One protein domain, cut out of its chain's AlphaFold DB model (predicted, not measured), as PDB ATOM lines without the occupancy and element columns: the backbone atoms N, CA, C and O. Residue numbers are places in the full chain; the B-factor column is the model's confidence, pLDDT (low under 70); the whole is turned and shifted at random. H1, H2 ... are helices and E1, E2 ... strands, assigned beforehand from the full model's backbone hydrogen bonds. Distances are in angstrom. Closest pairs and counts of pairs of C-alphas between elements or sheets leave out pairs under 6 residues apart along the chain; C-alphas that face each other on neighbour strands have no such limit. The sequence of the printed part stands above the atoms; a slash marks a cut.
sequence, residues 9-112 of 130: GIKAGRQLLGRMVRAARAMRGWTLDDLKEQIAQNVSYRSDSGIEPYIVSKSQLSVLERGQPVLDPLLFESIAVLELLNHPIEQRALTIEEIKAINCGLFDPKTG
ATOM      1  N   GLY A   9      47.465  31.869  50.568       59.50
ATOM      2  CA  GLY A   9      46.804  33.153  50.323       59.50
ATOM      3  C   GLY A   9      45.941  33.250  49.054       59.50
ATOM      4  O   GLY A   9      44.921  33.927  49.100       59.50
ATOM      5  N   ILE A  10      46.245  32.550  47.949       69.44
ATOM      6  CA  ILE A  10      45.480  32.686  46.686       69.44
ATOM      7  C   ILE A  10      44.046  32.180  46.853       69.44
ATOM      8  O   ILE A  10      43.075  32.856  46.511       69.44
ATOM      9  N   LYS A  11      43.896  30.964  47.391       74.62
ATOM     10  CA  LYS A  11      42.577  30.344  47.584       74.62
ATOM     11  C   LYS A  11      41.752  31.121  48.611       74.62
ATOM     12  O   LYS A  11      40.561  31.326  48.398       74.62
ATOM     13  N   ALA A  12      42.385  31.570  49.695       74.50
ATOM     14  CA  ALA A  12      41.734  32.376  50.722       74.50
ATOM     15  C   ALA A  12      41.304  33.755  50.187       74.50
ATOM     16  O   ALA A  12      40.170  34.167  50.427       74.50
ATOM     17  N   GLY A  13      42.159  34.426  49.408       77.50
ATOM     18  CA  GLY A  13      41.864  35.711  48.775       77.50
ATOM     19  C   GLY A  13      40.679  35.625  47.814       77.50
ATOM     20  O   GLY A  13      39.715  36.378  47.947       77.50
ATOM     21  N   ARG A  14      40.675  34.627  46.922       84.38
ATOM     22  CA  ARG A  14      39.543  34.365  46.011       84.38
ATOM     23  C   ARG A  14      38.240  34.104  46.757       84.38
ATOM     24  O   ARG A  14      37.199  34.648  46.395       84.38
ATOM     25  N   GLN A  15      38.286  33.293  47.813       84.50
ATOM     26  CA  GLN A  15      37.120  33.038  48.659       84.50
ATOM     27  C   GLN A  15      36.600  34.297  49.338       84.50
ATOM     28  O   GLN A  15      35.384  34.446  49.454       84.50
ATOM     29  N   LEU A  16      37.481  35.198  49.771       81.94
ATOM     30  CA  LEU A  16      37.034  36.453  50.349       81.94
ATOM     31  C   LEU A  16      36.383  37.356  49.302       81.94
ATOM     32  O   LEU A  16      35.264  37.800  49.544       81.94
ATOM     33  N   LEU A  17      37.020  37.564  48.144       84.75
ATOM     34  CA  LEU A  17      36.441  38.359  47.052       84.75
ATOM     35  C   LEU A  17      35.042  37.856  46.696       84.75
ATOM     36  O   LEU A  17      34.089  38.631  46.681       84.75
ATOM     37  N   GLY A  18      34.893  36.542  46.508       89.75
ATOM     38  CA  GLY A  18      33.599  35.938  46.201       89.75
ATOM     39  C   GLY A  18      32.531  36.204  47.267       89.75
ATOM     40  O   GLY A  18      31.389  36.527  46.938       89.75
ATOM     41  N   ARG A  19      32.900  36.129  48.553       87.81
ATOM     42  CA  ARG A  19      31.989  36.452  49.665       87.81
ATOM     43  C   ARG A  19      31.622  37.930  49.702       87.81
ATOM     44  O   ARG A  19      30.461  38.233  49.951       87.81
ATOM     45  N   MET A  20      32.577  38.826  49.457       87.56
ATOM     46  CA  MET A  20      32.335  40.268  49.443       87.56
ATOM     47  C   MET A  20      31.389  40.657  48.306       87.56
ATOM     48  O   MET A  20      30.393  41.322  48.570       87.56
ATOM     49  N   VAL A  21      31.620  40.157  47.082       91.06
ATOM     50  CA  VAL A  21      30.708  40.379  45.944       91.06
ATOM     51  C   VAL A  21      29.301  39.896  46.286       91.06
ATOM     52  O   VAL A  21      28.335  40.639  46.121       91.06
ATOM     53  N   ARG A  22      29.175  38.676  46.830       92.88
ATOM     54  CA  ARG A  22      27.876  38.124  47.230       92.88
ATOM     55  C   ARG A  22      27.184  38.982  48.289       92.88
ATOM     56  O   ARG A  22      25.984  39.223  48.178       92.88
ATOM     57  N   ALA A  23      27.915  39.408  49.317       90.50
ATOM     58  CA  ALA A  23      27.373  40.213  50.405       90.50
ATOM     59  C   ALA A  23      26.920  41.590  49.907       90.50
ATOM     60  O   ALA A  23      25.795  41.994  50.183       90.50
ATOM     61  N   ALA A  24      27.749  42.278  49.121       90.69
ATOM     62  CA  ALA A  24      27.421  43.577  48.545       90.69
ATOM     63  C   ALA A  24      26.205  43.513  47.625       90.69
ATOM     64  O   ALA A  24      25.283  44.320  47.749       90.69
ATOM     65  N   ARG A  25      26.156  42.494  46.764       93.56
ATOM     66  CA  ARG A  25      24.999  42.225  45.914       93.56
ATOM     67  C   ARG A  25      23.730  42.009  46.748       93.56
ATOM     68  O   ARG A  25      22.704  42.616  46.460       93.56
ATOM     69  N   ALA A  26      23.802  41.187  47.797       92.69
ATOM     70  CA  ALA A  26      22.669  40.930  48.685       92.69
ATOM     71  C   ALA A  26      22.201  42.191  49.434       92.69
ATOM     72  O   ALA A  26      20.999  42.411  49.537       92.69
ATOM     73  N   MET A  27      23.122  43.045  49.896       91.69
ATOM     74  CA  MET A  27      22.784  44.327  50.535       91.69
ATOM     75  C   MET A  27      22.044  45.278  49.590       91.69
ATOM     76  O   MET A  27      21.168  46.014  50.029       91.69
ATOM     77  N   ARG A  28      22.363  45.240  48.291       93.19
ATOM     78  CA  ARG A  28      21.660  46.009  47.253       93.19
ATOM     79  C   ARG A  28      20.352  45.352  46.783       93.19
ATOM     80  O   ARG A  28      19.678  45.902  45.920       93.19
ATOM     81  N   GLY A  29      19.991  44.180  47.314       95.62
ATOM     82  CA  GLY A  29      18.810  43.425  46.881       95.62
ATOM     83  C   GLY A  29      18.929  42.829  45.475       95.62
ATOM     84  O   GLY A  29      17.926  42.446  44.886       95.62
ATOM     85  N   TRP A  30      20.143  42.746  44.927       96.31
ATOM     86  CA  TRP A  30      20.386  42.297  43.558       96.31
ATOM     87  C   TRP A  30      20.440  40.770  43.459       96.31
ATOM     88  O   TRP A  30      21.036  40.077  44.289       96.31
ATOM     89  N   THR A  31      19.886  40.219  42.390       96.56
ATOM     90  CA  THR A  31      20.118  38.854  41.912       96.56
ATOM     91  C   THR A  31      21.404  38.781  41.079       96.56
ATOM     92  O   THR A  31      22.029  39.793  40.762       96.56
ATOM     93  N   LEU A  32      21.843  37.570  40.716       95.50
ATOM     94  CA  LEU A  32      22.964  37.421  39.775       95.50
ATOM     95  C   LEU A  32      22.632  37.956  38.375       95.50
ATOM     96  O   LEU A  32      23.551  38.333  37.653       95.50
ATOM     97  N   ASP A  33      21.354  37.962  37.989       96.62
ATOM     98  CA  ASP A  33      20.931  38.528  36.710       96.62
ATOM     99  C   ASP A  33      20.988  40.058  36.753       96.62
ATOM    100  O   ASP A  33      21.520  40.652  35.819       96.62
ATOM    101  N   ASP A  34      20.609  40.669  37.880       96.88
ATOM    102  CA  ASP A  34      20.781  42.111  38.089       96.88
ATOM    103  C   ASP A  34      22.262  42.494  38.055       96.88
ATOM    104  O   ASP A  34      22.643  43.421  37.353       96.88
ATOM    105  N   LEU A  35      23.139  41.746  38.739       95.06
ATOM    106  CA  LEU A  35      24.582  42.011  38.691       95.06
ATOM    107  C   LEU A  35      25.129  41.928  37.258       95.06
ATOM    108  O   LEU A  35      25.933  42.761  36.850       95.06
ATOM    109  N   LYS A  36      24.684  40.935  36.485       95.50
ATOM    110  CA  LYS A  36      25.063  40.782  35.078       95.50
ATOM    111  C   LYS A  36      24.630  41.990  34.247       95.50
ATOM    112  O   LYS A  36      25.415  42.490  33.446       95.50
ATOM    113  N   GLU A  37      23.396  42.443  34.436       95.31
ATOM    114  CA  GLU A  37      22.851  43.608  33.745       95.31
ATOM    115  C   GLU A  37      23.586  44.894  34.137       95.31
ATOM    116  O   GLU A  37      23.980  45.662  33.264       95.31
ATOM    117  N   GLN A  38      23.879  45.079  35.426       95.19
ATOM    118  CA  GLN A  38      24.648  46.222  35.915       95.19
ATOM    119  C   GLN A  38      26.058  46.264  35.318       95.19
ATOM    120  O   GLN A  38      26.520  47.339  34.941       95.19
ATOM    121  N   ILE A  39      26.733  45.119  35.166       93.25
ATOM    122  CA  ILE A  39      28.031  45.074  34.479       93.25
ATOM    123  C   ILE A  39      27.879  45.493  33.013       93.25
ATOM    124  O   ILE A  39      28.600  46.379  32.563       93.25
ATOM    125  N   ALA A  40      26.916  44.920  32.288       91.75
ATOM    126  CA  ALA A  40      26.712  45.223  30.871       91.75
ATOM    127  C   ALA A  40      26.332  46.694  30.607       91.75
ATOM    128  O   ALA A  40      26.639  47.223  29.542       91.75
ATOM    129  N   GLN A  41      25.667  47.353  31.562       92.69
ATOM    130  CA  GLN A  41      25.264  48.759  31.462       92.69
ATOM    131  C   GLN A  41      26.387  49.746  31.805       92.69
ATOM    132  O   GLN A  41      26.398  50.852  31.270       92.69
ATOM    133  N   ASN A  42      27.312  49.376  32.697       91.44
ATOM    134  CA  ASN A  42      28.319  50.301  33.235       91.44
ATOM    135  C   ASN A  42      29.742  50.030  32.734       91.44
ATOM    136  O   ASN A  42      30.629  50.857  32.940       91.44
ATOM    137  N   VAL A  43      29.985  48.880  32.104       90.94
ATOM    138  CA  VAL A  43      31.327  48.459  31.703       90.94
ATOM    139  C   VAL A  43      31.347  48.155  30.217       90.94
ATOM    140  O   VAL A  43      30.675  47.243  29.740       90.94
ATOM    141  N   SER A  44      32.188  48.895  29.503       90.81
ATOM    142  CA  SER A  44      32.469  48.683  28.089       90.81
ATOM    143  C   SER A  44      33.967  48.534  27.880       90.81
ATOM    144  O   SER A  44      34.765  49.153  28.586       90.81
ATOM    145  N   TYR A  45      34.357  47.739  26.894       84.25
ATOM    146  CA  TYR A  45      35.745  47.590  26.476       84.25
ATOM    147  C   TYR A  45      35.923  48.116  25.053       84.25
ATOM    148  O   TYR A  45      34.976  48.206  24.269       84.25
ATOM    149  N   ARG A  46      37.154  48.507  24.727       88.44
ATOM    150  CA  ARG A  46      37.529  48.907  23.373       88.44
ATOM    151  C   ARG A  46      38.054  47.681  22.631       88.44
ATOM    152  O   ARG A  46      39.048  47.097  23.053       88.44
ATOM    153  N   SER A  47      37.381  47.315  21.550       85.50
ATOM    154  CA  SER A  47      37.791  46.302  20.583       85.50
ATOM    155  C   SER A  47      38.303  46.964  19.298       85.50
ATOM    156  O   SER A  47      38.225  48.186  19.132       85.50
ATOM    157  N   ASP A  48      38.790  46.152  18.360       90.06
ATOM    158  CA  ASP A  48      39.149  46.616  17.013       90.06
ATOM    159  C   ASP A  48      37.922  47.119  16.224       90.06
ATOM    160  O   ASP A  48      38.050  47.957  15.333       90.06
ATOM    161  N   SER A  49      36.723  46.635  16.568       88.44
ATOM    162  CA  SER A  49      35.435  47.011  15.968       88.44
ATOM    163  C   SER A  49      34.779  48.239  16.610       88.44
ATOM    164  O   SER A  49      33.837  48.783  16.031       88.44
ATOM    165  N   GLY A  50      35.256  48.710  17.768       91.56
ATOM    166  CA  GLY A  50      34.718  49.895  18.437       91.56
ATOM    167  C   GLY A  50      34.652  49.774  19.958       91.56
ATOM    168  O   GLY A  50      35.525  49.192  20.591       91.56
ATOM    169  N   ILE A  51      33.640  50.397  20.565       92.56
ATOM    170  CA  ILE A  51      33.360  50.277  22.003       92.56
ATOM    171  C   ILE A  51      32.173  49.332  22.164       92.56
ATOM    172  O   ILE A  51      31.103  49.595  21.617       92.56
ATOM    173  N   GLU A  52      32.364  48.260  22.924       88.50
ATOM    174  CA  GLU A  52      31.378  47.195  23.109       88.50
ATOM    175  C   GLU A  52      31.097  46.969  24.601       88.50
ATOM    176  O   GLU A  52      32.019  47.075  25.416       88.50
ATOM    177  N   PRO A  53      29.846  46.659  24.990       89.25
ATOM    178  CA  PRO A  53      29.526  46.338  26.375       89.25
ATOM    179  C   PRO A  53      30.216  45.036  26.789       89.25
ATOM    180  O   PRO A  53      30.229  44.052  26.046       89.25
ATOM    181  N   TYR A  54      30.764  45.004  28.000       90.38
ATOM    182  CA  TYR A  54      31.361  43.795  28.550       90.38
ATOM    183  C   TYR A  54      30.258  42.849  29.037       90.38
ATOM    184  O   TYR A  54      29.554  43.115  30.012       90.38
ATOM    185  N   ILE A  55      30.092  41.729  28.332       90.06
ATOM    186  CA  ILE A  55      29.059  40.737  28.629       90.06
ATOM    187  C   ILE A  55      29.656  39.588  29.432       90.06
ATOM    188  O   ILE A  55      30.579  38.905  28.994       90.06
ATOM    189  N   VAL A  56      29.057  39.324  30.588       91.81
ATOM    190  CA  VAL A  56      29.444  38.232  31.484       91.81
ATOM    191  C   VAL A  56      28.296  37.234  31.602       91.81
ATOM    192  O   VAL A  56      27.119  37.582  31.537       91.81
ATOM    193  N   SER A  57      28.617  35.960  31.783       93.00
ATOM    194  CA  SER A  57      27.623  34.918  32.032       93.00
ATOM    195  C   SER A  57      27.312  34.756  33.524       93.00
ATOM    196  O   SER A  57      28.157  34.928  34.405       93.00
ATOM    197  N   LYS A  58      26.090  34.311  33.833       92.19
ATOM    198  CA  LYS A  58      25.675  33.983  35.209       92.19
ATOM    199  C   LYS A  58      26.565  32.910  35.850       92.19
ATOM    200  O   LYS A  58      26.786  32.929  37.062       92.19
ATOM    201  N   SER A  59      27.095  31.979  35.054       92.38
ATOM    202  CA  SER A  59      28.021  30.948  35.530       92.38
ATOM    203  C   SER A  59      29.362  31.544  35.959       92.38
ATOM    204  O   SER A  59      29.840  31.175  37.031       92.38
ATOM    205  N   GLN A  60      29.923  32.504  35.212       91.81
ATOM    206  CA  GLN A  60      31.135  33.234  35.613       91.81
ATOM    207  C   GLN A  60      30.935  33.961  36.949       91.81
ATOM    208  O   GLN A  60      31.748  33.797  37.859       91.81
ATOM    209  N   LEU A  61      29.813  34.671  37.124       93.25
ATOM    210  CA  LEU A  61      29.490  35.330  38.399       93.25
ATOM    211  C   LEU A  61      29.322  34.327  39.547       93.25
ATOM    212  O   LEU A  61      29.793  34.549  40.660       93.25
ATOM    213  N   SER A  62      28.696  33.180  39.283       93.38
ATOM    214  CA  SER A  62      28.542  32.117  40.279       93.38
ATOM    215  C   SER A  62      29.886  31.494  40.690       93.38
ATOM    216  O   SER A  62      30.099  31.192  41.865       93.38
ATOM    217  N   VAL A  63      30.809  31.306  39.741       91.69
ATOM    218  CA  VAL A  63      32.189  30.850  39.992       91.69
ATOM    219  C   VAL A  63      32.932  31.865  40.860       91.69
ATOM    220  O   VAL A  63      33.502  31.468  41.881       91.69
ATOM    221  N   LEU A  64      32.845  33.155  40.515       89.62
ATOM    222  CA  LEU A  64      33.419  34.254  41.291       89.62
ATOM    223  C   LEU A  64      32.911  34.242  42.738       89.62
ATOM    224  O   LEU A  64      33.715  34.189  43.664       89.62
ATOM    225  N   GLU A  65      31.593  34.201  42.962       91.69
ATOM    226  CA  GLU A  65      31.026  34.208  44.318       91.69
ATOM    227  C   GLU A  65      31.397  32.978  45.159       91.69
ATOM    228  O   GLU A  65      31.376  33.020  46.391       91.69
ATOM    229  N   ARG A  66      31.723  31.853  44.515       90.12
ATOM    230  CA  ARG A  66      32.227  30.651  45.198       90.12
ATOM    231  C   ARG A  66      33.727  30.722  45.499       90.12
ATOM    232  O   ARG A  66      34.266  29.771  46.068       90.12
ATOM    233  N   GLY A  67      34.398  31.809  45.115       84.88
ATOM    234  CA  GLY A  67      35.841  31.975  45.261       84.88
ATOM    235  C   GLY A  67      36.644  30.969  44.451       84.88
ATOM    236  O   GLY A  67      37.731  30.563  44.864       84.88
ATOM    237  N   GLN A  68      36.070  30.497  43.348       85.50
ATOM    238  CA  GLN A  68      36.749  29.603  42.425       85.50
ATOM    239  C   GLN A  68      37.632  30.419  41.471       85.50
ATOM    240  O   GLN A  68      37.422  31.625  41.328       85.50
ATOM    241  N   PRO A  69      38.637  29.797  40.832       77.38
ATOM    242  CA  PRO A  69      39.466  30.482  39.851       77.38
ATOM    243  C   PRO A  69      38.600  31.087  38.744       77.38
ATOM    244  O   PRO A  69      37.856  30.376  38.070       77.38
ATOM    245  N   VAL A  70      38.717  32.397  38.565       74.38
ATOM    246  CA  VAL A  70      38.156  33.118  37.427       74.38
ATOM    247  C   VAL A  70      39.313  33.386  36.476       74.38
ATOM    248  O   VAL A  70      40.315  33.975  36.878       74.38
ATOM    249  N   LEU A  71      39.195  32.901  35.241       70.00
ATOM    250  CA  LEU A  71      40.224  33.064  34.206       70.00
ATOM    251  C   LEU A  71      40.078  34.375  33.426       70.00
ATOM    252  O   LEU A  71      40.945  34.706  32.628       70.00
ATOM    253  N   ASP A  72      38.987  35.101  33.657       80.25
ATOM    254  CA  ASP A  72      38.677  36.354  32.988       80.25
ATOM    255  C   ASP A  72      39.171  37.556  33.819       80.25
ATOM    256  O   ASP A  72      38.598  37.840  34.879       80.25
ATOM    257  N   PRO A  73      40.236  38.255  33.386       70.75
ATOM    258  CA  PRO A  73      40.771  39.407  34.105       70.75
ATOM    259  C   PRO A  73      39.830  40.621  34.082       70.75
ATOM    260  O   PRO A  73      39.814  41.378  35.056       70.75
ATOM    261  N   LEU A  74      39.007  40.779  33.037       82.00
ATOM    262  CA  LEU A  74      38.059  41.894  32.912       82.00
ATOM    263  C   LEU A  74      36.889  41.756  33.895       82.00
ATOM    264  O   LEU A  74      36.271  42.750  34.284       82.00
ATOM    265  N   LEU A  75      36.620  40.542  34.389       85.94
ATOM    266  CA  LEU A  75      35.584  40.345  35.399       85.94
ATOM    267  C   LEU A  75      35.925  41.062  36.714       85.94
ATOM    268  O   LEU A  75      35.042  41.594  37.376       85.94
ATOM    269  N   PHE A  76      37.195  41.117  37.109       83.06
ATOM    270  CA  PHE A  76      37.574  41.830  38.332       83.06
ATOM    271  C   PHE A  76      37.511  43.347  38.163       83.06
ATOM    272  O   PHE A  76      37.068  44.044  39.074       83.06
ATOM    273  N   GLU A  77      37.905  43.845  36.993       83.44
ATOM    274  CA  GLU A  77      37.815  45.265  36.648       83.44
ATOM    275  C   GLU A  77      36.360  45.732  36.636       83.44
ATOM    276  O   GLU A  77      36.026  46.743  37.249       83.44
ATOM    277  N   SER A  78      35.467  44.941  36.038       87.19
ATOM    278  CA  SER A  78      34.039  45.260  36.006       87.19
ATOM    279  C   SER A  78      33.399  45.293  37.395       87.19
ATOM    280  O   SER A  78      32.594  46.173  37.682       87.19
ATOM    281  N   ILE A  79      33.788  44.390  38.299       87.12
ATOM    282  CA  ILE A  79      33.310  44.404  39.689       87.12
ATOM    283  C   ILE A  79      33.829  45.624  40.462       87.12
ATOM    284  O   ILE A  79      33.095  46.163  41.295       87.12
ATOM    285  N   ALA A  80      35.060  46.066  40.191       84.31
ATOM    286  CA  ALA A  80      35.632  47.265  40.799       84.31
ATOM    287  C   ALA A  80      34.851  48.525  40.397       84.31
ATOM    288  O   ALA A  80      34.508  49.329  41.258       84.31
ATOM    289  N   VAL A  81      34.498  48.649  39.110       86.12
ATOM    290  CA  VAL A  81      33.702  49.771  38.573       86.12
ATOM    291  C   VAL A  81      32.340  49.892  39.258       86.12
ATOM    292  O   VAL A  81      31.847  50.996  39.460       86.12
ATOM    293  N   LEU A  82      31.731  48.773  39.656       87.81
ATOM    294  CA  LEU A  82      30.438  48.778  40.351       87.81
ATOM    295  C   LEU A  82      30.527  49.133  41.847       87.81
ATOM    296  O   LEU A  82      29.493  49.156  42.533       87.81
ATOM    297  N   GLU A  83      31.740  49.363  42.361       86.69
ATOM    298  CA  GLU A  83      32.028  49.716  43.758       86.69
ATOM    299  C   GLU A  83      31.367  48.745  44.751       86.69
ATOM    300  O   GLU A  83      30.799  49.117  45.778       86.69
ATOM    301  N   LEU A  84      31.383  47.453  44.411       85.12
ATOM    302  CA  LEU A  84      30.792  46.399  45.243       85.12
ATOM    303  C   LEU A  84      31.723  45.944  46.366       85.12
ATOM    304  O   LEU A  84      31.312  45.193  47.246       85.12
ATOM    305  N   LEU A  85      32.989  46.339  46.329       86.06
ATOM    306  CA  LEU A  85      34.015  45.811  47.210       86.06
ATOM    307  C   LEU A  85      34.610  46.943  48.030       86.06
ATOM    308  O   LEU A  85      35.370  47.736  47.494       86.06
ATOM    309  N   ASN A  86      34.305  46.982  49.326       84.19
ATOM    310  CA  ASN A  86      34.900  47.947  50.244       84.19
ATOM    311  C   ASN A  86      36.054  47.325  51.027       84.19
ATOM    312  O   ASN A  86      35.945  46.210  51.542       84.19
ATOM    313  N   HIS A  87      37.146  48.071  51.147       79.00
ATOM    314  CA  HIS A  87      38.255  47.785  52.030       79.00
ATOM    315  C   HIS A  87      37.723  47.681  53.470       79.00
ATOM    316  O   HIS A  87      37.124  48.634  53.974       79.00
ATOM    317  N   PRO A  88      37.923  46.550  54.168       69.56
ATOM    318  CA  PRO A  88      37.236  46.289  55.433       69.56
ATOM    319  C   PRO A  88      37.708  47.182  56.587       69.56
ATOM    320  O   PRO A  88      36.968  47.359  57.548       69.56
ATOM    321  N   ILE A  89      38.920  47.739  56.494       74.56
ATOM    322  CA  ILE A  89      39.460  48.696  57.476       74.56
ATOM    323  C   ILE A  89      39.151  50.142  57.066       74.56
ATOM    324  O   ILE A  89      38.470  50.856  57.791       74.56
ATOM    325  N   GLU A  90      39.641  50.567  55.900       79.88
ATOM    326  CA  GLU A  90      39.554  51.954  55.423       79.88
ATOM    327  C   GLU A  90      38.156  52.394  54.954       79.88
ATOM    328  O   GLU A  90      37.952  53.574  54.695       79.88
ATOM    329  N   GLN A  91      37.195  51.471  54.824       80.62
ATOM    330  CA  GLN A  91      35.811  51.742  54.398       80.62
ATOM    331  C   GLN A  91      35.669  52.461  53.041       80.62
ATOM    332  O   GLN A  91      34.605  52.986  52.723       80.62
ATOM    333  N   ARG A  92      36.717  52.446  52.212       87.81
ATOM    334  CA  ARG A  92      36.696  52.894  50.809       87.81
ATOM    335  C   ARG A  92      36.521  51.717  49.856       87.81
ATOM    336  O   ARG A  92      36.783  50.586  50.254       87.81
ATOM    337  N   ALA A  93      36.186  51.962  48.594       87.50
ATOM    338  CA  ALA A  93      36.240  50.918  47.573       87.50
ATOM    339  C   ALA A  93      37.677  50.369  47.404       87.50
ATOM    340  O   ALA A  93      38.659  51.116  47.479       87.50
ATOM    341  N   LEU A  94      37.799  49.055  47.194       85.75
ATOM    342  CA  LEU A  94      39.045  48.419  46.766       85.75
ATOM    343  C   LEU A  94      39.354  48.825  45.324       85.75
ATOM    344  O   LEU A  94      38.458  48.846  44.478       85.75
ATOM    345  N   THR A  95      40.624  49.101  45.035       86.88
ATOM    346  CA  THR A  95      41.054  49.418  43.670       86.88
ATOM    347  C   THR A  95      41.144  48.158  42.808       86.88
ATOM    348  O   THR A  95      41.181  47.027  43.304       86.88
ATOM    349  N   ILE A  96      41.221  48.346  41.489       84.25
ATOM    350  CA  ILE A  96      41.435  47.254  40.529       84.25
ATOM    351  C   ILE A  96      42.716  46.476  40.872       84.25
ATOM    352  O   ILE A  96      42.724  45.243  40.847       84.25
ATOM    353  N   GLU A  97      43.794  47.182  41.211       84.25
ATOM    354  CA  GLU A  97      45.093  46.608  41.567       84.25
ATOM    355  C   GLU A  97      45.002  45.758  42.833       84.25
ATOM    356  O   GLU A  97      45.520  44.642  42.854       84.25
ATOM    357  N   GLU A  98      44.300  46.238  43.863       84.75
ATOM    358  CA  GLU A  98      44.090  45.487  45.103       84.75
ATOM    359  C   GLU A  98      43.270  44.220  44.847       84.75
ATOM    360  O   GLU A  98      43.639  43.141  45.305       84.75
ATOM    361  N   ILE A  99      42.199  44.300  44.052       84.44
ATOM    362  CA  ILE A  99      41.381  43.130  43.694       84.44
ATOM    363  C   ILE A  99      42.219  42.091  42.933       84.44
ATOM    364  O   ILE A  99      42.173  40.897  43.254       84.44
ATOM    365  N   LYS A 100      43.029  42.531  41.961       81.88
ATOM    366  CA  LYS A 100      43.965  41.659  41.233       81.88
ATOM    367  C   LYS A 100      44.984  41.030  42.185       81.88
ATOM    368  O   LYS A 100      45.208  39.820  42.125       81.88
ATOM    369  N   ALA A 101      45.546  41.810  43.103       80.88
ATOM    370  CA  ALA A 101      46.507  41.329  44.088       80.88
ATOM    371  C   ALA A 101      45.891  40.298  45.044       80.88
ATOM    372  O   ALA A 101      46.512  39.269  45.308       80.88
ATOM    373  N   ILE A 102      44.644  40.489  45.486       80.62
ATOM    374  CA  ILE A 102      43.910  39.506  46.296       80.62
ATOM    375  C   ILE A 102      43.710  38.200  45.515       80.62
ATOM    376  O   ILE A 102      43.944  37.113  46.049       80.62
ATOM    377  N   ASN A 103      43.323  38.281  44.236       78.00
ATOM    378  CA  ASN A 103      43.152  37.103  43.377       78.00
ATOM    379  C   ASN A 103      44.469  36.335  43.133       78.00
ATOM    380  O   ASN A 103      44.446  35.128  42.860       78.00
ATOM    381  N   CYS A 104      45.601  37.027  43.256       76.12
ATOM    382  CA  CYS A 104      46.952  36.481  43.149       76.12
ATOM    383  C   CYS A 104      47.590  36.142  44.507       76.12
ATOM    384  O   CYS A 104      48.714  35.647  44.532       76.12
ATOM    385  N   GLY A 105      46.893  36.358  45.630       75.81
ATOM    386  CA  GLY A 105      47.420  36.105  46.976       75.81
ATOM    387  C   GLY A 105      48.570  37.032  47.389       75.81
ATOM    388  O   GLY A 105      49.370  36.650  48.237       75.81
ATOM    389  N   LEU A 106      48.656  38.216  46.781       78.94
ATOM    390  CA  LEU A 106      49.684  39.241  47.004       78.94
ATOM    391  C   LEU A 106      49.200  40.391  47.899       78.94
ATOM    392  O   LEU A 106      49.965  41.294  48.214       78.94
ATOM    393  N   PHE A 107      47.937  40.367  48.315       78.69
ATOM    394  CA  PHE A 107      47.348  41.354  49.213       78.69
ATOM    395  C   PHE A 107      46.480  40.629  50.236       78.69
ATOM    396  O   PHE A 107      45.670  39.779  49.855       78.69
ATOM    397  N   ASP A 108      46.666  40.941  51.521       75.88
ATOM    398  CA  ASP A 108      45.762  40.518  52.586       75.88
ATOM    399  C   ASP A 108      44.692  41.597  52.795       75.88
ATOM    400  O   ASP A 108      44.937  42.607  53.463       75.88
ATOM    401  N   PRO A 109      43.478  41.381  52.275       69.06
ATOM    402  CA  PRO A 109      42.388  42.334  52.402       69.06
ATOM    403  C   PRO A 109      41.904  42.504  53.837       69.06
ATOM    404  O   PRO A 109      41.277  43.514  54.122       69.06
ATOM    405  N   LYS A 110      42.173  41.568  54.756       71.19
ATOM    406  CA  LYS A 110      41.782  41.734  56.164       71.19
ATOM    407  C   LYS A 110      42.625  42.783  56.864       71.19
ATOM    408  O   LYS A 110      42.113  43.453  57.752       71.19
ATOM    409  N   THR A 111      43.901  42.877  56.499       71.75
ATOM    410  CA  THR A 111      44.854  43.791  57.134       71.75
ATOM    411  C   THR A 111      45.184  45.002  56.269       71.75
ATOM    412  O   THR A 111      45.815  45.922  56.772       71.75
ATOM    413  N   GLY A 112      44.812  44.993  54.985       68.88
ATOM    414  CA  GLY A 112      45.180  46.021  54.008       68.88
ATOM    415  C   GLY A 112      46.654  45.989  53.597       68.88
ATOM    416  O   GLY A 112      47.180  46.982  53.110       68.88
TER     417      GLY A 112
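Overview. This is residues 9 to 112 of the 130 residues of an uncharacterized protein of Leptolyngbya sp. NIES-2104 (UniProt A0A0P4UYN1). Five helices cross one another in a compact cluster, with H4 nearest the middle and the longest, H1, along one side, where H3 and H5 pack on it. A small antiparallel hairpin of two strands, E1 and E2, makes one end of the longest axis; the turn of the long link at residues 87 to 91 and the last printed residues lie toward the other end. The printed part has 104 residues, with named elements in the order H1, H2, E1, E2, H3, H4, H5, and its class is mostly helix. It is compact, with a radius of gyration of the C-alphas of 13.3 A and spans of 41 by 31 by 24 A.

Along the chain. H1, residues 9 to 27, begins with C-alpha 9 at (46.804, 33.153, 50.323) and is 26.5 A long from first to last C-alpha. H2, residues 32 to 42, is 15.4 A long. E1, residues 44 to 47, is 9.5 A long, and E2, residues 50 to 53, is 10.1 A long, with C-alpha 50 at (34.718, 49.895, 18.437). H3, residues 58 to 65, is 10.6 A long, and H4, residues 73 to 81, is 13.3 A long. H5, residues 96 to 103, is 10.7 A long and ends with C-alpha 103 at (43.152, 37.103, 43.377).

Arrangement. H1 touches H5 with residues 10 to 17 alone, at a steep tilt of 59 degrees, opposite ways; the closest C-alphas are those of Gly 13 and Ile 102, 5.0 A apart. H1 touches H3 with residues 14 to 22 alone, at a steep tilt of 64 degrees, opposite ways; the closest C-alphas, of Gly 18 and Glu 65, are 3.6 A apart. H2 touches H3, about perpendicular at 83 degrees, with the C-alphas of Leu 32 and Lys 58 closest at 6.3 A. E1 and E2 form a hairpin, antiparallel at 146 degrees, with N 45 and O 52 at 2.8 A and N 52 and O 45 at 2.9 A, within hydrogen-bond range. The hairpin's strands are apart from H1, H4 and H5. H2 and H4 only just touch, and only at their ends, with 3 pairs of C-alphas within 8 A; the closest, of Ile 39 and Ser 78, are 6.2 A apart. H4 touches H5 at a steep tilt of 55 degrees, opposite ways, with the C-alphas of Glu 77 and Ile 96 closest at 5.7 A. Every O i to N i+4 pair is within hydrogen-bond range in H1, H2, H3 and H5, and 4 of 5 are in H4.

Size, cuts and confidence. The two C-alphas farthest apart, of Ser 49 and Thr 111, are 42.4 A apart. The printed part has no cut. The link from H4 to H5, residues 82 to 95, is long. The mean pLDDT of the printed part is 85.6; residues 9 to 10, 88, 109 and 112 are under 70.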